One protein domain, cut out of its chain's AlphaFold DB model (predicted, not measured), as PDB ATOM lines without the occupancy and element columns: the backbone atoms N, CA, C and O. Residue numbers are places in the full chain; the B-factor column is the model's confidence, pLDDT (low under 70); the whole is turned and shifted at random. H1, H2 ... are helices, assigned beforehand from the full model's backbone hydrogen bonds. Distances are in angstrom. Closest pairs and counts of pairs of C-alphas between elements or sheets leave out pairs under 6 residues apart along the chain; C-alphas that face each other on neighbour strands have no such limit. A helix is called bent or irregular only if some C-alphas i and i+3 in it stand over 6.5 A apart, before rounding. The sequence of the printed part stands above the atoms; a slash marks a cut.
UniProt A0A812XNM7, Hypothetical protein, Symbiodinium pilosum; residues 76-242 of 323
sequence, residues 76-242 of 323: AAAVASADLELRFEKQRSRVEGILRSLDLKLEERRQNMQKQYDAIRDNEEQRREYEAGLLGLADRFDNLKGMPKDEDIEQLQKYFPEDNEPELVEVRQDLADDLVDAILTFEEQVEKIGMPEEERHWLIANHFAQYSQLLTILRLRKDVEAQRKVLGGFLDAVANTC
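What this domain is: This is residues 76 to 242 of the 323 residues of the protein "Hypothetical protein" of Symbiodinium pilosum (UniProt A0A812XNM7). Look first at the bent helix H1: its long arm H1b joins two lobes, a well-packed body of H1a, H4, H5, H6 and H7 at one end and a loose, small head of H2 and H3 at the other. The chain comes back from head to body through residues 158 to 172, which hold no named element. The printed part has 167 residues with seven named helices, H1 to H7 in order, and no named strand; its class is all helix. It is only just loose, close to extended, with a radius of gyration of the C-alphas of 22.8 A, and it is elongated, spanning 68 by 38 by 23 A.

Where its parts are: Find C-alpha 76 at (118.458, 53.116, 32.091), where H1, residues 76 to 122, begins. By its hydrogen bonds it was assigned as one helix, but it is bent: C-alphas 90 and 93 are 7.8 A apart. Arm H1a, residues 76 to 90, is 21.1 A long; arm H1b, residues 93 to 122, runs 42.6 A to C-alpha 122 at (82.104, 67.167, 81.364). Next come H2, residues 124 to 143, 28.3 A, and H3, residues 150 to 157. H4, residues 173 to 193, is 30.6 A long. H5 is residues 197 to 205, H6 residues 208 to 221, and H7, residues 224 to 241, runs 25.1 A to C-alpha 241 at (99.698, 61.808, 36.267), with a kink of 37 degrees near residue 233.

How they stand to each other: The arms of H1 stand at a steep tilt of 63 degrees. H1a touches H4, the hub, at a shallow tilt of 6 degrees, opposite ways; their closest C-alphas, Leu 84 and Ala 182, are 5.9 A apart. H4, H6 and H7 form an up and down bundle, each running against the one before. The closest C-alphas of H4 and H6 are Leu 179 and Leu 214, 6.5 A; those of the hairpin H6 and H7 are Leu 215 and Gln 227, 6.2 A. H5 touches residues 234 to 241 of H7, His 201 and Ala 237 being closest at 4.1 A between C-alphas. At the far end H1b and H2 touch only at the corner, about perpendicular at 81 degrees, with C-alphas 120 and 127 closest at 5.4 A. H2 and H3 are near each other. Every O i to N i+4 pair is within hydrogen-bond range in H1a, H1b, H3, H4, H5 and H6; H2 has 15 of 16 and H7 11 of 14.

The domain as a whole: The two farthest C-alphas, Glu 125 and Gly 194, are 68.7 A apart. The printed part has no cut; H3 to H4 is a long link of 15 residues. Residues 142 to 147 stand free. Mean pLDDT of the printed part is 86.3; 30 residues are under 70, among them 133 to 148 and 159 to 167.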
ATOM      1  N   ALA A  76     117.986  51.879  31.469       96.06
ATOM      2  CA  ALA A  76     118.458  53.116  32.091       96.06
ATOM      3  C   ALA A  76     117.432  53.706  33.075       96.06
ATOM      4  O   ALA A  76     117.817  54.126  34.162       96.06
ATOM      5  N   ALA A  77     116.137  53.672  32.740       95.88
ATOM      6  CA  ALA A  77     115.070  54.139  33.633       95.88
ATOM      7  C   ALA A  77     114.946  53.249  34.879       95.88
ATOM      8  O   ALA A  77     114.816  53.744  36.002       95.88
ATOM      9  N   ALA A  78     115.062  51.930  34.682       94.75
ATOM     10  CA  ALA A  78     115.097  50.965  35.775       94.75
ATOM     11  C   ALA A  78     116.328  51.167  36.678       94.75
ATOM     12  O   ALA A  78     116.202  51.134  37.897       94.75
ATOM     13  N   VAL A  79     117.506  51.428  36.097       97.25
ATOM     14  CA  VAL A  79     118.736  51.718  36.854       97.25
ATOM     15  C   VAL A  79     118.604  53.008  37.661       97.25
ATOM     16  O   VAL A  79     118.961  52.998  38.835       97.25
ATOM     17  N   ALA A  80     118.062  54.083  37.080       98.00
ATOM     18  CA  ALA A  80     117.853  55.344  37.796       98.00
ATOM     19  C   ALA A  80     116.891  55.172  38.983       98.00
ATOM     20  O   ALA A  80     117.170  55.623  40.093       98.00
ATOM     21  N   SER A  81     115.788  54.447  38.773       97.31
ATOM     22  CA  SER A  81     114.826  54.130  39.838       97.31
ATOM     23  C   SER A  81     115.456  53.287  40.945       97.31
ATOM     24  O   SER A  81     115.316  53.611  42.121       97.31
ATOM     25  N   ALA A  82     116.198  52.240  40.577       97.25
ATOM     26  CA  ALA A  82     116.863  51.362  41.532       97.25
ATOM     27  C   ALA A  82     117.958  52.087  42.333       97.25
ATOM     28  O   ALA A  82     118.142  51.795  43.513       97.25
ATOM     29  N   ASP A  83     118.682  53.031  41.721       98.38
ATOM     30  CA  ASP A  83     119.667  53.863  42.419       98.38
ATOM     31  C   ASP A  83     118.989  54.755  43.469       98.38
ATOM     32  O   ASP A  83     119.397  54.754  44.634       98.38
ATOM     33  N   LEU A  84     117.897  55.437  43.099       98.50
ATOM     34  CA  LEU A  84     117.108  56.244  44.032       98.50
ATOM     35  C   LEU A  84     116.583  55.402  45.204       98.50
ATOM     36  O   LEU A  84     116.792  55.753  46.369       98.50
ATOM     37  N   GLU A  85     115.943  54.271  44.906       97.94
ATOM     38  CA  GLU A  85     115.423  53.345  45.914       97.94
ATOM     39  C   GLU A  85     116.527  52.851  46.847       97.94
ATOM     40  O   GLU A  85     116.359  52.883  48.063       97.94
ATOM     41  N   LEU A  86     117.691  52.471  46.311       98.44
ATOM     42  CA  LEU A  86     118.830  52.022  47.109       98.44
ATOM     43  C   LEU A  86     119.370  53.129  48.026       98.44
ATOM     44  O   LEU A  86     119.817  52.847  49.144       98.44
ATOM     45  N   ARG A  87     119.367  54.387  47.578       98.50
ATOM     46  CA  ARG A  87     119.789  55.527  48.404       98.50
ATOM     47  C   ARG A  87     118.826  55.778  49.561       98.50
ATOM     48  O   ARG A  87     119.295  55.962  50.685       98.50
ATOM     49  N   PHE A  88     117.519  55.715  49.320       98.31
ATOM     50  CA  PHE A  88     116.514  55.791  50.384       98.31
ATOM     51  C   PHE A  88     116.583  54.574  51.312       98.31
ATOM     52  O   PHE A  88     116.521  54.727  52.532       98.31
ATOM     53  N   GLU A  89     116.825  53.382  50.768       98.12
ATOM     54  CA  GLU A  89     116.948  52.142  51.533       98.12
ATOM     55  C   GLU A  89     118.069  52.203  52.568       98.12
ATOM     56  O   GLU A  89     117.883  51.836  53.728       98.12
ATOM     57  N   LYS A  90     119.229  52.744  52.180       98.31
ATOM     58  CA  LYS A  90     120.366  52.958  53.090       98.31
ATOM     59  C   LYS A  90     120.011  53.856  54.278       98.31
ATOM     60  O   LYS A  90     120.616  53.718  55.338       98.31
ATOM     61  N   GLN A  91     119.045  54.757  54.105       98.25
ATOM     62  CA  GLN A  91     118.588  55.692  55.132       98.25
ATOM     63  C   GLN A  91     117.269  55.256  55.797       98.25
ATOM     64  O   GLN A  91     116.811  55.943  56.713       98.25
ATOM     65  N   ARG A  92     116.675  54.116  55.396       97.50
ATOM     66  CA  ARG A  92     115.330  53.679  55.809       97.50
ATOM     67  C   ARG A  92     115.141  53.730  57.320       97.50
ATOM     68  O   ARG A  92     114.200  54.352  57.791       97.50
ATOM     69  N   SER A  93     116.060  53.148  58.090       97.62
ATOM     70  CA  SER A  93     115.942  53.093  59.555       97.62
ATOM     71  C   SER A  93     115.929  54.475  60.218       97.62
ATOM     72  O   SER A  93     115.245  54.671  61.221       97.62
ATOM     73  N   ARG A  94     116.658  55.449  59.657       97.56
ATOM     74  CA  ARG A  94     116.674  56.835  60.147       97.56
ATOM     75  C   ARG A  94     115.368  57.539  59.803       97.56
ATOM     76  O   ARG A  94     114.787  58.176  60.675       97.56
ATOM     77  N   VAL A  95     114.911  57.398  58.557       96.69
ATOM     78  CA  VAL A  95     113.653  57.988  58.080       96.69
ATOM     79  C   VAL A  95     112.469  57.415  58.858       96.69
ATOM     80  O   VAL A  95     111.715  58.176  59.453       96.69
ATOM     81  N   GLU A  96     112.347  56.090  58.958       96.06
ATOM     82  CA  GLU A  96     111.293  55.423  59.732       96.06
ATOM     83  C   GLU A  96     111.341  55.795  61.216       96.06
ATOM     84  O   GLU A  96     110.298  56.002  61.831       96.06
ATOM     85  N   GLY A  97     112.537  55.925  61.800       96.19
ATOM     86  CA  GLY A  97     112.696  56.385  63.179       96.19
ATOM     87  C   GLY A  97     112.149  57.798  63.395       96.19
ATOM     88  O   GLY A  97     111.467  58.046  64.391       96.19
ATOM     89  N   ILE A  98     112.401  58.706  62.448       95.19
ATOM     90  CA  ILE A  98     111.885  60.079  62.484       95.19
ATOM     91  C   ILE A  98     110.367  60.091  62.304       95.19
ATOM     92  O   ILE A  98     109.676  60.688  63.127       95.19
ATOM     93  N   LEU A  99     109.849  59.409  61.280       92.88
ATOM     94  CA  LEU A  99     108.412  59.358  60.997       92.88
ATOM     95  C   LEU A  99     107.636  58.745  62.161       92.88
ATOM     96  O   LEU A  99     106.669  59.329  62.628       92.88
ATOM     97  N   ARG A 100     108.126  57.641  62.734       93.75
ATOM     98  CA  ARG A 100     107.509  57.029  63.915       93.75
ATOM     99  C   ARG A 100     107.517  57.960  65.126       93.75
ATOM    100  O   ARG A 100     106.554  57.987  65.885       93.75
ATOM    101  N   SER A 101     108.607  58.697  65.341       93.00
ATOM    102  CA  SER A 101     108.686  59.688  66.422       93.00
ATOM    103  C   SER A 101     107.689  60.831  66.199       93.00
ATOM    104  O   SER A 101     107.045  61.283  67.145       93.00
ATOM    105  N   LEU A 102     107.509  61.253  64.944       90.00
ATOM    106  CA  LEU A 102     106.540  62.274  64.566       90.00
ATOM    107  C   LEU A 102     105.114  61.778  64.809       90.00
ATOM    108  O   LEU A 102     104.351  62.471  65.474       90.00
ATOM    109  N   ASP A 103     104.788  60.566  64.361       88.62
ATOM    110  CA  ASP A 103     103.478  59.944  64.568       88.62
ATOM    111  C   ASP A 103     103.124  59.859  66.056       88.62
ATOM    112  O   ASP A 103     102.010  60.200  66.450       88.62
ATOM    113  N   LEU A 104     104.082  59.467  66.905       89.00
ATOM    114  CA  LEU A 104     103.883  59.422  68.354       89.00
ATOM    115  C   LEU A 104     103.599  60.810  68.944       89.00
ATOM    116  O   LEU A 104     102.693  60.935  69.764       89.00
ATOM    117  N   LYS A 105     104.326  61.852  68.513       88.19
ATOM    118  CA  LYS A 105     104.089  63.236  68.964       88.19
ATOM    119  C   LYS A 105     102.737  63.774  68.488       88.19
ATOM    120  O   LYS A 105     102.046  64.456  69.243       88.19
ATOM    121  N   LEU A 106     102.345  63.468  67.251       84.94
ATOM    122  CA  LEU A 106     101.046  63.862  66.702       84.94
ATOM    123  C   LEU A 106      99.894  63.156  67.424       84.94
ATOM    124  O   LEU A 106      98.892  63.795  67.745       84.94
ATOM    125  N   GLU A 107     100.044  61.868  67.728       86.00
ATOM    126  CA  GLU A 107      99.053  61.104  68.486       86.00
ATOM    127  C   GLU A 107      98.953  61.587  69.939       86.00
ATOM    128  O   GLU A 107      97.850  61.766  70.451       86.00
ATOM    129  N   GLU A 108     100.077  61.893  70.591       86.56
ATOM    130  CA  GLU A 108     100.078  62.514  71.919       86.56
ATOM    131  C   GLU A 108      99.348  63.867  71.906       86.56
ATOM    132  O   GLU A 108      98.487  64.112  72.756       86.56
ATOM    133  N   ARG A 109      99.615  64.722  70.906       82.75
ATOM    134  CA  ARG A 109      98.901  65.996  70.724       82.75
ATOM    135  C   ARG A 109      97.401  65.768  70.549       82.75
ATOM    136  O   ARG A 109      96.612  66.419  71.226       82.75
ATOM    137  N   ARG A 110      97.000  64.820  69.696       82.00
ATOM    138  CA  ARG A 110      95.590  64.457  69.481       82.00
ATOM    139  C   ARG A 110      94.919  64.013  70.779       82.00
ATOM    140  O   ARG A 110      93.839  64.497  71.099       82.00
ATOM    141  N   GLN A 111      95.565  63.143  71.552       83.38
ATOM    142  CA  GLN A 111      95.042  62.679  72.838       83.38
ATOM    143  C   GLN A 111      94.936  63.810  73.861       83.38
ATOM    144  O   GLN A 111      93.978  63.849  74.631       83.38
ATOM    145  N   ASN A 112      95.892  64.738  73.880       82.50
ATOM    146  CA  ASN A 112      95.848  65.898  74.766       82.50
ATOM    147  C   ASN A 112      94.713  66.860  74.382       82.50
ATOM    148  O   ASN A 112      93.956  67.258  75.266       82.50
ATOM    149  N   MET A 113      94.528  67.145  73.088       78.62
ATOM    150  CA  MET A 113      93.386  67.929  72.597       78.62
ATOM    151  C   MET A 113      92.052  67.256  72.942       78.62
ATOM    152  O   MET A 113      91.140  67.909  73.444       78.62
ATOM    153  N   GLN A 114      91.950  65.937  72.756       79.69
ATOM    154  CA  GLN A 114      90.746  65.182  73.102       79.69
ATOM    155  C   GLN A 114      90.442  65.247  74.607       79.69
ATOM    156  O   GLN A 114      89.303  65.493  74.989       79.69
ATOM    157  N   LYS A 115      91.457  65.103  75.471       83.00
ATOM    158  CA  LYS A 115      91.289  65.242  76.928       83.00
ATOM    159  C   LYS A 115      90.824  66.640  77.329       83.00
ATOM    160  O   LYS A 115      90.003  66.762  78.231       83.00
ATOM    161  N   GLN A 116      91.350  67.686  76.690       79.69
ATOM    162  CA  GLN A 116      90.914  69.063  76.934       79.69
ATOM    163  C   GLN A 116      89.453  69.256  76.521       79.69
ATOM    164  O   GLN A 116      88.672  69.817  77.286       79.69
ATOM    165  N   TYR A 117      89.066  68.726  75.360       77.44
ATOM    166  CA  TYR A 117      87.677  68.739  74.910       77.44
ATOM    167  C   TYR A 117      86.748  67.988  75.873       77.44
ATOM    168  O   TYR A 117      85.705  68.512  76.262       77.44
ATOM    169  N   ASP A 118      87.134  66.788  76.314       80.19
ATOM    170  CA  ASP A 118      86.358  66.006  77.280       80.19
ATOM    171  C   ASP A 118      86.231  66.740  78.628       80.19
ATOM    172  O   ASP A 118      85.149  66.763  79.211       80.19
ATOM    173  N   ALA A 119      87.288  67.422  79.088       81.44
ATOM    174  CA  ALA A 119      87.248  68.233  80.305       81.44
ATOM    175  C   ALA A 119      86.256  69.406  80.204       81.44
ATOM    176  O   ALA A 119      85.507  69.649  81.151       81.44
ATOM    177  N   ILE A 120      86.208  70.094  79.055       79.69
ATOM    178  CA  ILE A 120      85.225  71.157  78.789       79.69
ATOM    179  C   ILE A 120      83.810  70.573  78.744       79.69
ATOM    180  O   ILE A 120      82.895  71.129  79.345       79.69
ATOM    181  N   ARG A 121      83.618  69.440  78.057       79.56
ATOM    182  CA  ARG A 121      82.306  68.795  77.901       79.56
ATOM    183  C   ARG A 121      81.710  68.349  79.238       79.56
ATOM    184  O   ARG A 121      80.499  68.486  79.439       79.56
ATOM    185  N   ASP A 122      82.540  67.791  80.114       83.62
ATOM    186  CA  ASP A 122      82.104  67.167  81.364       83.62
ATOM    187  C   ASP A 122      81.878  68.200  82.495       83.62
ATOM    188  O   ASP A 122      81.215  67.890  83.487       83.62
ATOM    189  N   ASN A 123      82.351  69.443  82.339       88.81
ATOM    190  CA  ASN A 123      82.069  70.558  83.246       88.81
ATOM    191  C   ASN A 123      80.959  71.457  82.677       88.81
ATOM    192  O   ASN A 123      81.169  72.189  81.718       88.81
ATOM    193  N   GLU A 124      79.772  71.448  83.293       85.88
ATOM    194  CA  GLU A 124      78.603  72.182  82.782       85.88
ATOM    195  C   GLU A 124      78.812  73.706  82.686       85.88
ATOM    196  O   GLU A 124      78.284  74.332  81.768       85.88
ATOM    197  N   GLU A 125      79.583  74.307  83.597       85.75
ATOM    198  CA  GLU A 125      79.891  75.742  83.569       85.75
ATOM    199  C   GLU A 125      80.836  76.070  82.408       85.75
ATOM    200  O   GLU A 125      80.518  76.926  81.586       85.75
ATOM    201  N   GLN A 126      81.926  75.309  82.263       77.94
ATOM    202  CA  GLN A 126      82.872  75.473  81.152       77.94
ATOM    203  C   GLN A 126      82.236  75.150  79.802       77.94
ATOM    204  O   GLN A 126      82.497  75.850  78.829       77.94
ATOM    205  N   ARG A 127      81.361  74.142  79.732       80.31
ATOM    206  CA  ARG A 127      80.591  73.833  78.526       80.31
ATOM    207  C   ARG A 127      79.691  75.000  78.142       80.31
ATOM    208  O   ARG A 127      79.688  75.382  76.980       80.31
ATOM    209  N   ARG A 128      78.963  75.593  79.096       79.00
ATOM    210  CA  ARG A 128      78.119  76.772  78.831       79.00
ATOM    211  C   ARG A 128      78.941  77.983  78.407       79.00
ATOM    212  O   ARG A 128      78.512  78.691  77.508       79.00
ATOM    213  N   GLU A 129      80.096  78.229  79.024       78.88
ATOM    214  CA  GLU A 129      81.000  79.313  78.615       78.88
ATOM    215  C   GLU A 129      81.578  79.080  77.215       78.88
ATOM    216  O   GLU A 129      81.608  80.005  76.405       78.88
ATOM    217  N   TYR A 130      81.973  77.845  76.909       72.69
ATOM    218  CA  TYR A 130      82.467  77.440  75.597       72.69
ATOM    219  C   TYR A 130      81.379  77.560  74.519       72.69
ATOM    220  O   TYR A 130      81.596  78.210  73.500       72.69
ATOM    221  N   GLU A 131      80.180  77.022  74.762       72.69
ATOM    222  CA  GLU A 131      79.018  77.132  73.869       72.69
ATOM    223  C   GLU A 131      78.565  78.589  73.695       72.69
ATOM    224  O   GLU A 131      78.270  79.003  72.578       72.69
ATOM    225  N   ALA A 132      78.540  79.394  74.764       71.62
ATOM    226  CA  ALA A 132      78.220  80.821  74.686       71.62
ATOM    227  C   ALA A 132      79.289  81.608  73.916       71.62
ATOM    228  O   ALA A 132      78.951  82.537  73.181       71.62
ATOM    229  N   GLY A 133      80.560  81.217  74.045       67.69
ATOM    230  CA  GLY A 133      81.650  81.692  73.202       67.69
ATOM    231  C   GLY A 133      81.381  81.373  71.733       67.69
ATOM    232  O   GLY A 133      81.305  82.294  70.925       67.69
ATOM    233  N   LEU A 134      81.154  80.098  71.397       65.25
ATOM    234  CA  LEU A 134      80.887  79.622  70.031       65.25
ATOM    235  C   LEU A 134      79.629  80.236  69.392       65.25
ATOM    236  O   LEU A 134      79.670  80.638  68.233       65.25
ATOM    237  N   LEU A 135      78.520  80.351  70.126       58.31
ATOM    238  CA  LEU A 135      77.282  80.972  69.639       58.31
ATOM    239  C   LEU A 135      77.435  82.487  69.483       58.31
ATOM    240  O   LEU A 135      77.019  83.053  68.475       58.31
ATOM    241  N   GLY A 136      78.104  83.142  70.438       62.34
ATOM    242  CA  GLY A 136      78.462  84.553  70.325       62.34
ATOM    243  C   GLY A 136      79.430  84.833  69.172       62.34
ATOM    244  O   GLY A 136      79.467  85.960  68.684       62.34
ATOM    245  N   LEU A 137      80.193  83.830  68.731       55.06
ATOM    246  CA  LEU A 137      81.041  83.882  67.542       55.06
ATOM    247  C   LEU A 137      80.220  83.707  66.269       55.06
ATOM    248  O   LEU A 137      80.351  84.539  65.379       55.06
ATOM    249  N   ALA A 138      79.343  82.704  66.194       54.47
ATOM    250  CA  ALA A 138      78.463  82.494  65.043       54.47
ATOM    251  C   ALA A 138      77.603  83.738  64.746       54.47
ATOM    252  O   ALA A 138      77.624  84.235  63.625       54.47
ATOM    253  N   ASP A 139      76.973  84.332  65.767       56.72
ATOM    254  CA  ASP A 139      76.174  85.560  65.619       56.72
ATOM    255  C   ASP A 139      77.017  86.793  65.228       56.72
ATOM    256  O   ASP A 139      76.533  87.716  64.562       56.72
ATOM    257  N   ARG A 140      78.291  86.855  65.646       55.66
ATOM    258  CA  ARG A 140      79.210  87.937  65.245       55.66
ATOM    259  C   ARG A 140      79.714  87.745  63.819       55.66
ATOM    260  O   ARG A 140      79.821  88.733  63.096       55.66
ATOM    261  N   PHE A 141      79.970  86.507  63.405       56.28
ATOM    262  CA  PHE A 141      80.390  86.172  62.048       56.28
ATOM    263  C   PHE A 141      79.252  86.305  61.034       56.28
ATOM    264  O   PHE A 141      79.494  86.834  59.954       56.28
ATOM    265  N   ASP A 142      78.007  85.992  61.405       54.56
ATOM    266  CA  ASP A 142      76.820  86.234  60.567       54.56
ATOM    267  C   ASP A 142      76.624  87.726  60.229       54.56
ATOM    268  O   ASP A 142      76.077  88.081  59.183       54.56
ATOM    269  N   ASN A 143      77.112  88.623  61.092       51.69
ATOM    270  CA  ASN A 143      77.064  90.072  60.881       51.69
ATOM    271  C   ASN A 143      78.336  90.651  60.233       51.69
ATOM    272  O   ASN A 143      78.333  91.805  59.788       51.69
ATOM    273  N   LEU A 144      79.420  89.876  60.147       51.00
ATOM    274  CA  LEU A 144      80.653  90.279  59.484       51.00
ATOM    275  C   LEU A 144      80.565  89.923  57.995       51.00
ATOM    276  O   LEU A 144      80.916  88.834  57.558       51.00
ATOM    277  N   LYS A 145      80.184  90.902  57.167       50.44
ATOM    278  CA  LYS A 145      80.588  90.908  55.750       50.44
ATOM    279  C   LYS A 145      82.106  91.153  55.662       50.44
ATOM    280  O   LYS A 145      82.525  92.236  55.262       50.44
ATOM    281  N   GLY A 146      82.930  90.209  56.112       55.03
ATOM    282  CA  GLY A 146      84.388  90.349  56.142       55.03
ATOM    283  C   GLY A 146      85.084  89.339  57.056       55.03
ATOM    284  O   GLY A 146      84.435  88.632  57.820       55.03
ATOM    285  N   MET A 147      86.413  89.272  56.964       53.44
ATOM    286  CA  MET A 147      87.241  88.418  57.824       53.44
ATOM    287  C   MET A 147      87.226  88.902  59.292       53.44
ATOM    288  O   MET A 147      87.036  90.104  59.519       53.44
ATOM    289  N   PRO A 148      87.434  88.003  60.280       61.38
ATOM    290  CA  PRO A 148      87.621  88.382  61.682       61.38
ATOM    291  C   PRO A 148      88.702  89.461  61.823       61.38
ATOM    292  O   PRO A 148      89.729  89.397  61.146       61.38
ATOM    293  N   LYS A 149      88.502  90.444  62.708       72.56
ATOM    294  CA  LYS A 149      89.561  91.406  63.047       72.56
ATOM    295  C   LYS A 149      90.580  90.748  63.981       72.56
ATOM    296  O   LYS A 149      90.242  89.800  64.685       72.56
ATOM    297  N   ASP A 150      91.795  91.295  64.063       67.88
ATOM    298  CA  ASP A 150      92.827  90.809  65.001       67.88
ATOM    299  C   ASP A 150      92.301  90.738  66.452       67.88
ATOM    300  O   ASP A 150      92.566  89.776  67.163       67.88
ATOM    301  N   GLU A 151      91.470  91.700  66.870       73.50
ATOM    302  CA  GLU A 151      90.821  91.712  68.192       73.50
ATOM    303  C   GLU A 151      89.878  90.512  68.413       73.50
ATOM    304  O   GLU A 151      89.774  89.999  69.530       73.50
ATOM    305  N   ASP A 152      89.197  90.052  67.356       68.44
ATOM    306  CA  ASP A 152      88.332  88.869  67.399       68.44
ATOM    307  C   ASP A 152      89.186  87.594  67.515       68.44
ATOM    308  O   ASP A 152      88.854  86.695  68.291       68.44
ATOM    309  N   ILE A 153      90.323  87.543  66.809       65.94
ATOM    310  CA  ILE A 153      91.297  86.439  66.873       65.94
ATOM    311  C   ILE A 153      91.943  86.358  68.265       65.94
ATOM    312  O   ILE A 153      92.034  85.274  68.838       65.94
ATOM    313  N   GLU A 154      92.340  87.484  68.860       73.44
ATOM    314  CA  GLU A 154      92.897  87.520  70.220       73.44
ATOM    315  C   GLU A 154      91.874  87.099  71.285       73.44
ATOM    316  O   GLU A 154      92.227  86.466  72.282       73.44
ATOM    317  N   GLN A 155      90.590  87.438  71.106       70.44
ATOM    318  CA  GLN A 155      89.528  86.939  71.985       70.44
ATOM    319  C   GLN A 155      89.343  85.430  71.825       70.44
ATOM    320  O   GLN A 155      89.228  84.731  72.830       70.44
ATOM    321  N   LEU A 156      89.364  84.935  70.586       64.62
ATOM    322  CA  LEU A 156      89.270  83.516  70.253       64.62
ATOM    323  C   LEU A 156      90.390  82.692  70.884       64.62
ATOM    324  O   LEU A 156      90.119  81.659  71.494       64.62
ATOM    325  N   GLN A 157      91.631  83.170  70.800       68.31
ATOM    326  CA  GLN A 157      92.808  82.491  71.348       68.31
ATOM    327  C   GLN A 157      92.694  82.177  72.846       68.31
ATOM    328  O   GLN A 157      93.300  81.217  73.302       68.31
ATOM    329  N   LYS A 158      91.884  82.923  73.610       74.00
ATOM    330  CA  LYS A 158      91.658  82.669  75.048       74.00
ATOM    331  C   LYS A 158      90.818  81.424  75.326       74.00
ATOM    332  O   LYS A 158      90.858  80.911  76.441       74.00
ATOM    333  N   TYR A 159      90.027  80.988  74.349       66.69
ATOM    334  CA  TYR A 159      89.165  79.810  74.451       66.69
ATOM    335  C   TYR A 159      89.807  78.564  73.845       66.69
ATOM    336  O   TYR A 159      89.360  77.451  74.117       66.69
ATOM    337  N   PHE A 160      90.847  78.744  73.031       59.97
ATOM    338  CA  PHE A 160      91.642  77.635  72.537       59.97
ATOM    339  C   PHE A 160      92.683  77.228  73.584       59.97
ATOM    340  O   PHE A 160      93.206  78.080  74.304       59.97
ATOM    341  N   PRO A 161      92.984  75.926  73.703       59.56
ATOM    342  CA  PRO A 161      94.088  75.495  74.540       59.56
ATOM    343  C   PRO A 161      95.389  76.162  74.084       59.56
ATOM    344  O   PRO A 161      95.581  76.358  72.886       59.56
ATOM    345  N   GLU A 162      96.281  76.488  75.030       62.94
ATOM    346  CA  GLU A 162      97.618  76.992  74.696       62.94
ATOM    347  C   GLU A 162      98.279  76.041  73.696       62.94
ATOM    348  O   GLU A 162      98.494  74.859  73.998       62.94
ATOM    349  N   ASP A 163      98.580  76.561  72.504       57.03
ATOM    350  CA  ASP A 163      99.273  75.803  71.473       57.03
ATOM    351  C   ASP A 163     100.749  75.716  71.852       57.03
ATOM    352  O   ASP A 163     101.607  76.465  71.386       57.03
ATOM    353  N   ASN A 164     101.046  74.818  72.787       57.88
ATOM    354  CA  ASN A 164     102.404  74.381  73.020       57.88
ATOM    355  C   ASN A 164     102.789  73.541  71.809       57.88
ATOM    356  O   ASN A 164     102.601  72.324  71.840       57.88
ATOM    357  N   GLU A 165     103.279  74.181  70.741       56.72
ATOM    358  CA  GLU A 165     103.909  73.467  69.636       56.72
ATOM    359  C   GLU A 165     105.022  72.611  70.249       56.72
ATOM    360  O   GLU A 165     106.027  73.160  70.718       56.72
ATOM    361  N   PRO A 166     104.861  71.277  70.328       58.25
ATOM    362  CA  PRO A 166     105.929  70.458  70.854       58.25
ATOM    363  C   PRO A 166     107.129  70.672  69.937       58.25
ATOM    364  O   PRO A 166     106.969  70.672  68.713       58.25
ATOM    365  N   GLU A 167     108.329  70.825  70.510       66.75
ATOM    366  CA  GLU A 167     109.550  70.709  69.715       66.75
ATOM    367  C   GLU A 167     109.408  69.427  68.901       66.75
ATOM    368  O   GLU A 167     109.250  68.339  69.466       66.75
ATOM    369  N   LEU A 168     109.333  69.558  67.577       78.44
ATOM    370  CA  LEU A 168     109.093  68.424  66.698       78.44
ATOM    371  C   LEU A 168     110.309  67.491  66.718       78.44
ATOM    372  O   LEU A 168     111.226  67.598  67.533       78.44
ATOM    373  N   VAL A 169     110.278  66.444  65.909       88.81
ATOM    374  CA  VAL A 169     111.397  65.504  65.828       88.81
ATOM    375  C   VAL A 169     112.625  66.214  65.259       88.81
ATOM    376  O   VAL A 169     112.550  66.792  64.176       88.81
ATOM    377  N   GLU A 170     113.757  66.152  65.965       92.75
ATOM    378  CA  GLU A 170     115.023  66.664  65.441       92.75
ATOM    379  C   GLU A 170     115.492  65.787  64.275       92.75
ATOM    380  O   GLU A 170     115.620  64.565  64.383       92.75
ATOM    381  N   VAL A 171     115.769  66.427  63.144       94.75
ATOM    382  CA  VAL A 171     116.261  65.778  61.931       94.75
ATOM    383  C   VAL A 171     117.696  66.216  61.708       94.75
ATOM    384  O   VAL A 171     117.974  67.409  61.710       94.75
ATOM    385  N   ARG A 172     118.620  65.287  61.460       96.75
ATOM    386  CA  ARG A 172     120.020  65.640  61.176       96.75
ATOM    387  C   ARG A 172     120.192  66.217  59.764       96.75
ATOM    388  O   ARG A 172     119.593  65.699  58.827       96.75
ATOM    389  N   GLN A 173     121.052  67.229  59.605       96.12
ATOM    390  CA  GLN A 173     121.311  67.875  58.305       96.12
ATOM    391  C   GLN A 173     121.864  66.886  57.270       96.12
ATOM    392  O   GLN A 173     121.368  66.853  56.155       96.12
ATOM    393  N   ASP A 174     122.806  66.019  57.660       97.75
ATOM    394  CA  ASP A 174     123.413  65.048  56.738       97.75
ATOM    395  C   ASP A 174     122.388  64.085  56.126       97.75
ATOM    396  O   ASP A 174     122.527  63.685  54.980       97.75
ATOM    397  N   LEU A 175     121.324  63.744  56.866       97.88
ATOM    398  CA  LEU A 175     120.234  62.942  56.311       97.88
ATOM    399  C   LEU A 175     119.471  63.708  55.228       97.88
ATOM    400  O   LEU A 175     119.156  63.139  54.190       97.88
ATOM    401  N   ALA A 176     119.132  64.970  55.495       97.69
ATOM    402  CA  ALA A 176     118.387  65.791  54.551       97.69
ATOM    403  C   ALA A 176     119.199  66.025  53.271       97.69
ATOM    404  O   ALA A 176     118.681  65.785  52.186       97.69
ATOM    405  N   ASP A 177     120.479  66.380  53.406       98.00
ATOM    406  CA  ASP A 177     121.388  66.588  52.275       98.00
ATOM    407  C   ASP A 177     121.514  65.325  51.413       98.00
ATOM    408  O   ASP A 177     121.347  65.390  50.195       98.00
ATOM    409  N   ASP A 178     121.729  64.163  52.042       98.25
ATOM    410  CA  ASP A 178     121.855  62.877  51.348       98.25
ATOM    411  C   ASP A 178     120.599  62.524  50.531       98.25
ATOM    412  O   ASP A 178     120.710  61.946  49.444       98.25
ATOM    413  N   LEU A 179     119.406  62.826  51.059       98.44
ATOM    414  CA  LEU A 179     118.126  62.528  50.410       98.44
ATOM    415  C   LEU A 179     117.771  63.556  49.323       98.44
ATOM    416  O   LEU A 179     117.262  63.165  48.272       98.44
ATOM    417  N   VAL A 180     118.075  64.844  49.528       98.38
ATOM    418  CA  VAL A 180     117.949  65.877  48.483       98.38
ATOM    419  C   VAL A 180     118.856  65.537  47.307       98.38
ATOM    420  O   VAL A 180     118.402  65.521  46.166       98.38
ATOM    421  N   ASP A 181     120.118  65.205  47.573       98.44
ATOM    422  CA  ASP A 181     121.066  64.802  46.536       98.44
ATOM    423  C   ASP A 181     120.596  63.542  45.788       98.44
ATOM    424  O   ASP A 181     120.759  63.453  44.572       98.44
ATOM    425  N   ALA A 182     119.943  62.596  46.480       98.56
ATOM    426  CA  ALA A 182     119.357  61.410  45.851       98.56
ATOM    427  C   ALA A 182     118.279  61.767  44.824       98.56
ATOM    428  O   ALA A 182     118.330  61.281  43.695       98.56
ATOM    429  N   ILE A 183     117.341  62.638  45.202       98.44
ATOM    430  CA  ILE A 183     116.254  63.083  44.326       98.44
ATOM    431  C   ILE A 183     116.791  63.872  43.132       98.44
ATOM    432  O   ILE A 183     116.444  63.569  41.995       98.44
ATOM    433  N   LEU A 184     117.693  64.827  43.361       97.75
ATOM    434  CA  LEU A 184     118.240  65.651  42.281       97.75
ATOM    435  C   LEU A 184     119.097  64.840  41.305       97.75
ATOM    436  O   LEU A 184     119.023  65.050  40.096       97.75
ATOM    437  N   THR A 185     119.883  63.888  41.816       98.38
ATOM    438  CA  THR A 185     120.647  62.960  40.971       98.38
ATOM    439  C   THR A 185     119.707  62.106  40.123       98.38
ATOM    440  O   THR A 185     119.961  61.913  38.935       98.38
ATOM    441  N   PHE A 186     118.611  61.613  40.708       98.38
ATOM    442  CA  PHE A 186     117.598  60.854  39.983       98.38
ATOM    443  C   PHE A 186     116.943  61.688  38.875       98.38
ATOM    444  O   PHE A 186     116.916  61.243  37.730       98.38
ATOM    445  N   GLU A 187     116.482  62.905  39.167       97.81
ATOM    446  CA  GLU A 187     115.890  63.795  38.157       97.81
ATOM    447  C   GLU A 187     116.872  64.092  37.011       97.81
ATOM    448  O   GLU A 187     116.501  64.025  35.838       97.81
ATOM    449  N   GLU A 188     118.151  64.337  37.321       97.69
ATOM    450  CA  GLU A 188     119.189  64.555  36.308       97.69
ATOM    451  C   GLU A 188     119.428  63.304  35.443       97.69
ATOM    452  O   GLU A 188     119.598  63.402  34.222       97.69
ATOM    453  N   GLN A 189     119.454  62.114  36.052       97.88
ATOM    454  CA  GLN A 189     119.567  60.850  35.322       97.88
ATOM    455  C   GLN A 189     118.367  60.645  34.399       97.88
ATOM    456  O   GLN A 189     118.555  60.290  33.237       97.88
ATOM    457  N   VAL A 190     117.155  60.900  34.893       97.19
ATOM    458  CA  VAL A 190     115.915  60.778  34.125       97.19
ATOM    459  C   VAL A 190     115.916  61.719  32.920       97.19
ATOM    460  O   VAL A 190     115.601  61.285  31.811       97.19
ATOM    461  N   GLU A 191     116.351  62.967  33.095       96.75
ATOM    462  CA  GLU A 191     116.461  63.929  31.996       96.75
ATOM    463  C   GLU A 191     117.439  63.451  30.910       96.75
ATOM    464  O   GLU A 191     117.149  63.518  29.714       96.75
ATOM    465  N   LYS A 192     118.579  62.870  31.309       97.69
ATOM    466  CA  LYS A 192     119.594  62.337  30.382       97.69
ATOM    467  C   LYS A 192     119.121  61.134  29.562       97.69
ATOM    468  O   LYS A 192     119.732  60.850  28.531       97.69
ATOM    469  N   ILE A 193     118.075  60.423  29.990       97.06
ATOM    470  CA  ILE A 193     117.523  59.288  29.231       97.06
ATOM    471  C   ILE A 193     116.857  59.768  27.933       97.06
ATOM    472  O   ILE A 193     116.845  59.026  26.951       97.06
ATOM    473  N   GLY A 194     116.337  61.002  27.900       94.88
ATOM    474  CA  GLY A 194     115.689  61.566  26.713       94.88
ATOM    475  C   GLY A 194     114.349  60.907  26.364       94.88
ATOM    476  O   GLY A 194     114.019  60.780  25.185       94.88
ATOM    477  N   MET A 195     113.594  60.450  27.370       95.81
ATOM    478  CA  MET A 195     112.234  59.928  27.178       95.81
ATOM    479  C   MET A 195     111.221  61.058  26.920       95.81
ATOM    480  O   MET A 195     111.502  62.210  27.268       95.81
ATOM    481  N   PRO A 196     110.049  60.767  26.321       97.00
ATOM    482  CA  PRO A 196     108.981  61.753  26.191       97.00
ATOM    483  C   PRO A 196     108.629  62.389  27.541       97.00
ATOM    484  O   PRO A 196     108.630  61.717  28.571       97.00
ATOM    485  N   GLU A 197     108.293  63.680  27.534       96.62
ATOM    486  CA  GLU A 197     108.002  64.449  28.752       96.62
ATOM    487  C   GLU A 197     106.909  63.809  29.625       96.62
ATOM    488  O   GLU A 197     107.033  63.762  30.846       96.62
ATOM    489  N   GLU A 198     105.860  63.264  29.007       96.19
ATOM    490  CA  GLU A 198     104.779  62.588  29.728       96.19
ATOM    491  C   GLU A 198     105.279  61.326  30.458       96.19
ATOM    492  O   GLU A 198     104.968  61.112  31.629       96.19
ATOM    493  N   GLU A 199     106.134  60.531  29.808       97.38
ATOM    494  CA  GLU A 199     106.735  59.337  30.412       97.38
ATOM    495  C   GLU A 199     107.721  59.689  31.528       97.38
ATOM    496  O   GLU A 199     107.749  59.013  32.557       97.38
ATOM    497  N   ARG A 200     108.475  60.785  31.369       97.38
ATOM    498  CA  ARG A 200     109.335  61.340  32.423       97.38
ATOM    499  C   ARG A 200     108.524  61.655  33.676       97.38
ATOM    500  O   ARG A 200     108.921  61.285  34.779       97.38
ATOM    501  N   HIS A 201     107.379  62.311  33.510       97.56
ATOM    502  CA  HIS A 201     106.477  62.617  34.614       97.56
ATOM    503  C   HIS A 201     105.923  61.352  35.278       97.56
ATOM    504  O   HIS A 201     105.891  61.284  36.504       97.56
ATOM    505  N   TRP A 202     105.565  60.317  34.514       97.62
ATOM    506  CA  TRP A 202     105.136  59.038  35.094       97.62
ATOM    507  C   TRP A 202     106.247  58.342  35.884       97.62
ATOM    508  O   TRP A 202     105.984  57.790  36.953       97.62
ATOM    509  N   LEU A 203     107.488  58.406  35.393       97.50
ATOM    510  CA  LEU A 203     108.659  57.866  36.080       97.50
ATOM    511  C   LEU A 203     108.933  58.587  37.397       97.50
ATOM    512  O   LEU A 203     109.134  57.933  38.415       97.50
ATOM    513  N   ILE A 204     108.876  59.916  37.409       97.75
ATOM    514  CA  ILE A 204     109.016  60.700  38.641       97.75
ATOM    515  C   ILE A 204     107.866  60.386  39.615       97.75
ATOM    516  O   ILE A 204     108.100  60.166  40.803       97.75
ATOM    517  N   ALA A 205     106.632  60.286  39.114       96.94
ATOM    518  CA  ALA A 205     105.451  59.988  39.920       96.94
ATOM    519  C   ALA A 205     105.473  58.588  40.564       96.94
ATOM    520  O   ALA A 205     104.866  58.410  41.619       96.94
ATOM    521  N   ASN A 206     106.184  57.609  39.986       96.75
ATOM    522  CA  ASN A 206     106.385  56.284  40.597       96.75
ATOM    523  C   ASN A 206     107.164  56.343  41.924       96.75
ATOM    524  O   ASN A 206     107.083  55.412  42.724       96.75
ATOM    525  N   HIS A 207     107.903  57.430  42.167       97.69
ATOM    526  CA  HIS A 207     108.717  57.630  43.371       97.69
ATOM    527  C   HIS A 207     108.062  58.571  44.384       97.69
ATOM    528  O   HIS A 207     108.727  59.153  45.241       97.69
ATOM    529  N   PHE A 208     106.735  58.727  44.318       97.25
ATOM    530  CA  PHE A 208     105.973  59.616  45.201       97.25
ATOM    531  C   PHE A 208     106.268  59.400  46.689       97.25
ATOM    532  O   PHE A 208     106.307  60.362  47.459       97.25
ATOM    533  N   ALA A 209     106.486  58.149  47.104       96.25
ATOM    534  CA  ALA A 209     106.797  57.812  48.489       96.25
ATOM    535  C   ALA A 209     108.117  58.457  48.947       96.25
ATOM    536  O   ALA A 209     108.165  59.056  50.019       96.25
ATOM    537  N   GLN A 210     109.161  58.396  48.120       98.00
ATOM    538  CA  GLN A 210     110.476  58.979  48.377       98.00
ATOM    539  C   GLN A 210     110.388  60.508  48.450       98.00
ATOM    540  O   GLN A 210     110.886  61.107  49.406       98.00
ATOM    541  N   TYR A 211     109.678  61.140  47.507       98.19
ATOM    542  CA  TYR A 211     109.415  62.584  47.552       98.19
ATOM    543  C   TYR A 211     108.645  62.979  48.816       98.19
ATOM    544  O   TYR A 211     109.038  63.912  49.512       98.19
ATOM    545  N   SER A 212     107.586  62.250  49.169       96.06
ATOM    546  CA  SER A 212     106.768  62.541  50.354       96.06
ATOM    547  C   SER A 212     107.547  62.397  51.661       96.06
ATOM    548  O   SER A 212     107.422  63.233  52.561       96.06
ATOM    549  N   GLN A 213     108.392  61.366  51.761       96.31
ATOM    550  CA  GLN A 213     109.301  61.186  52.890       96.31
ATOM    551  C   GLN A 213     110.280  62.357  52.983       96.31
ATOM    552  O   GLN A 213     110.379  62.976  54.042       96.31
ATOM    553  N   LEU A 214     110.951  62.713  51.881       97.88
ATOM    554  CA  LEU A 214     111.887  63.835  51.862       97.88
ATOM    555  C   LEU A 214     111.206  65.157  52.237       97.88
ATOM    556  O   LEU A 214     111.715  65.877  53.088       97.88
ATOM    557  N   LEU A 215     110.040  65.465  51.670       96.75
ATOM    558  CA  LEU A 215     109.308  66.694  51.993       96.75
ATOM    559  C   LEU A 215     108.946  66.772  53.478       96.75
ATOM    560  O   LEU A 215     109.059  67.836  54.082       96.75
ATOM    561  N   THR A 216     108.593  65.642  54.097       94.75
ATOM    562  CA  THR A 216     108.355  65.576  55.547       94.75
ATOM    563  C   THR A 216     109.632  65.887  56.335       94.75
ATOM    564  O   THR A 216     109.609  66.707  57.253       94.75
ATOM    565  N   ILE A 217     110.763  65.287  55.950       95.94
ATOM    566  CA  ILE A 217     112.085  65.535  56.548       95.94
ATOM    567  C   ILE A 217     112.485  67.015  56.425       95.94
ATOM    568  O   ILE A 217     112.917  67.616  57.411       95.94
ATOM    569  N   LEU A 218     112.313  67.622  55.250       95.88
ATOM    570  CA  LEU A 218     112.654  69.026  55.014       95.88
ATOM    571  C   LEU A 218     111.732  69.984  55.776       95.88
ATOM    572  O   LEU A 218     112.212  70.969  56.342       95.88
ATOM    573  N   ARG A 219     110.434  69.668  55.873       92.69
ATOM    574  CA  ARG A 219     109.474  70.445  56.667       92.69
ATOM    575  C   ARG A 219     109.832  70.437  58.150       92.69
ATOM    576  O   ARG A 219     109.837  71.494  58.774       92.69
ATOM    577  N   LEU A 220     110.203  69.280  58.704       91.31
ATOM    578  CA  LEU A 220     110.686  69.179  60.089       91.31
ATOM    579  C   LEU A 220     111.957  70.009  60.327       91.31
ATOM    580  O   LEU A 220     112.131  70.567  61.408       91.31
ATOM    581  N   ARG A 221     112.827  70.132  59.315       94.06
ATOM    582  CA  ARG A 221     114.016  71.000  59.359       94.06
ATOM    583  C   ARG A 221     113.733  72.480  59.109       94.06
ATOM    584  O   ARG A 221     114.640  73.283  59.312       94.06
ATOM    585  N   LYS A 222     112.522  72.842  58.676       92.44
ATOM    586  CA  LYS A 222     112.182  74.189  58.186       92.44
ATOM    587  C   LYS A 222     113.087  74.642  57.025       92.44
ATOM    588  O   LYS A 222     113.371  75.827  56.882       92.44
ATOM    589  N   ASP A 223     113.541  73.703  56.193       94.81
ATOM    590  CA  ASP A 223     114.364  73.991  55.012       94.81
ATOM    591  C   ASP A 223     113.456  74.347  53.826       94.81
ATOM    592  O   ASP A 223     113.027  73.485  53.053       94.81
ATOM    593  N   VAL A 224     113.043  75.613  53.757       94.12
ATOM    594  CA  VAL A 224     112.068  76.097  52.763       94.12
ATOM    595  C   VAL A 224     112.634  76.106  51.340       94.12
ATOM    596  O   VAL A 224     111.923  75.774  50.394       94.12
ATOM    597  N   GLU A 225     113.928  76.388  51.172       95.19
ATOM    598  CA  GLU A 225     114.568  76.414  49.852       95.19
ATOM    599  C   GLU A 225     114.645  75.014  49.236       95.19
ATOM    600  O   GLU A 225     114.280  74.822  48.070       95.19
ATOM    601  N   ALA A 226     115.056  74.011  50.021       96.50
ATOM    602  CA  ALA A 226     115.076  72.630  49.557       96.50
ATOM    603  C   ALA A 226     113.658  72.112  49.269       96.50
ATOM    604  O   ALA A 226     113.457  71.435  48.260       96.50
ATOM    605  N   GLN A 227     112.663  72.471  50.098       96.88
ATOM    606  CA  GLN A 227     111.258  72.135  49.832       96.88
ATOM    607  C   GLN A 227     110.797  72.705  48.490       96.88
ATOM    608  O   GLN A 227     110.276  71.953  47.667       96.88
ATOM    609  N   ARG A 228     111.035  74.001  48.227       95.81
ATOM    610  CA  ARG A 228     110.646  74.659  46.967       95.81
ATOM    611  C   ARG A 228     111.269  73.959  45.765       95.81
ATOM    612  O   ARG A 228     110.587  73.698  44.775       95.81
ATOM    613  N   LYS A 229     112.560  73.627  45.865       95.94
ATOM    614  CA  LYS A 229     113.313  72.955  44.801       95.94
ATOM    615  C   LYS A 229     112.749  71.568  44.487       95.94
ATOM    616  O   LYS A 229     112.484  71.286  43.324       95.94
ATOM    617  N   VAL A 230     112.536  70.739  45.509       96.88
ATOM    618  CA  VAL A 230     112.003  69.372  45.361       96.88
ATOM    619  C   VAL A 230     110.554  69.391  44.859       96.88
ATOM    620  O   VAL A 230     110.189  68.599  43.995       96.88
ATOM    621  N   LEU A 231     109.724  70.315  45.355       96.00
ATOM    622  CA  LEU A 231     108.331  70.454  44.918       96.00
ATOM    623  C   LEU A 231     108.211  70.897  43.460       96.00
ATOM    624  O   LEU A 231     107.293  70.452  42.778       96.00
ATOM    625  N   GLY A 232     109.113  71.758  42.981       90.06
ATOM    626  CA  GLY A 232     109.051  72.310  41.629       90.06
ATOM    627  C   GLY A 232     109.031  71.240  40.533       90.06
ATOM    628  O   GLY A 232     108.147  71.281  39.680       90.06
ATOM    629  N   GLY A 233     109.960  70.278  40.578       85.50
ATOM    630  CA  GLY A 233     110.021  69.173  39.608       85.50
ATOM    631  C   GLY A 233     108.930  68.123  39.828       85.50
ATOM    632  O   GLY A 233     108.309  67.632  38.885       85.50
ATOM    633  N   PHE A 234     108.634  67.827  41.093       96.69
ATOM    634  CA  PHE A 234     107.684  66.785  41.459       96.69
ATOM    635  C   PHE A 234     106.219  67.149  41.185       96.69
ATOM    636  O   PHE A 234     105.429  66.291  40.784       96.69
ATOM    637  N   LEU A 235     105.836  68.415  41.376       97.19
ATOM    638  CA  LEU A 235     104.454  68.854  41.189       97.19
ATOM    639  C   LEU A 235     103.993  68.676  39.741       97.19
ATOM    640  O   LEU A 235     102.876  68.214  39.514       97.19
ATOM    641  N   ASP A 236     104.854  68.980  38.770       96.38
ATOM    642  CA  ASP A 236     104.527  68.816  37.352       96.38
ATOM    643  C   ASP A 236     104.304  67.324  37.015       96.38
ATOM    644  O   ASP A 236     103.388  66.983  36.257       96.38
ATOM    645  N   ALA A 237     105.050  66.417  37.659       97.44
ATOM    646  CA  ALA A 237     104.844  64.975  37.539       97.44
ATOM    647  C   ALA A 237     103.492  64.514  38.112       97.44
ATOM    648  O   ALA A 237     102.761  63.747  37.473       97.44
ATOM    649  N   VAL A 238     103.118  65.022  39.289       97.12
ATOM    650  CA  VAL A 238     101.825  64.738  39.931       97.12
ATOM    651  C   VAL A 238     100.664  65.307  39.111       97.12
ATOM    652  O   VAL A 238      99.681  64.599  38.879       97.12
ATOM    653  N   ALA A 239     100.790  66.537  38.609       96.56
ATOM    654  CA  ALA A 239      99.781  67.203  37.790       96.56
ATOM    655  C   ALA A 239      99.523  66.469  36.465       96.56
ATOM    656  O   ALA A 239      98.369  66.319  36.068       96.56
ATOM    657  N   ASN A 240     100.573  65.960  35.810       95.69
ATOM    658  CA  ASN A 240     100.439  65.173  34.579       95.69
ATOM    659  C   ASN A 240      99.832  63.785  34.823       95.69
ATOM    660  O   ASN A 240      99.108  63.258  33.980       95.69
ATOM    661  N   THR A 241     100.120  63.181  35.976       96.00
ATOM    662  CA  THR A 241      99.698  61.808  36.267       96.00
ATOM    663  C   THR A 241      98.275  61.743  36.833       96.00
ATOM    664  O   THR A 241      97.506  60.861  36.454       96.00
ATOM    665  N   CYS A 242      97.902  62.677  37.716       95.62
ATOM    666  CA  CYS A 242      96.582  62.755  38.353       95.62
ATOM    667  C   CYS A 242      96.090  64.218  38.462       95.62
ATOM    668  O   CYS A 242      96.023  64.779  39.564       95.62
TER     669      CYS A 242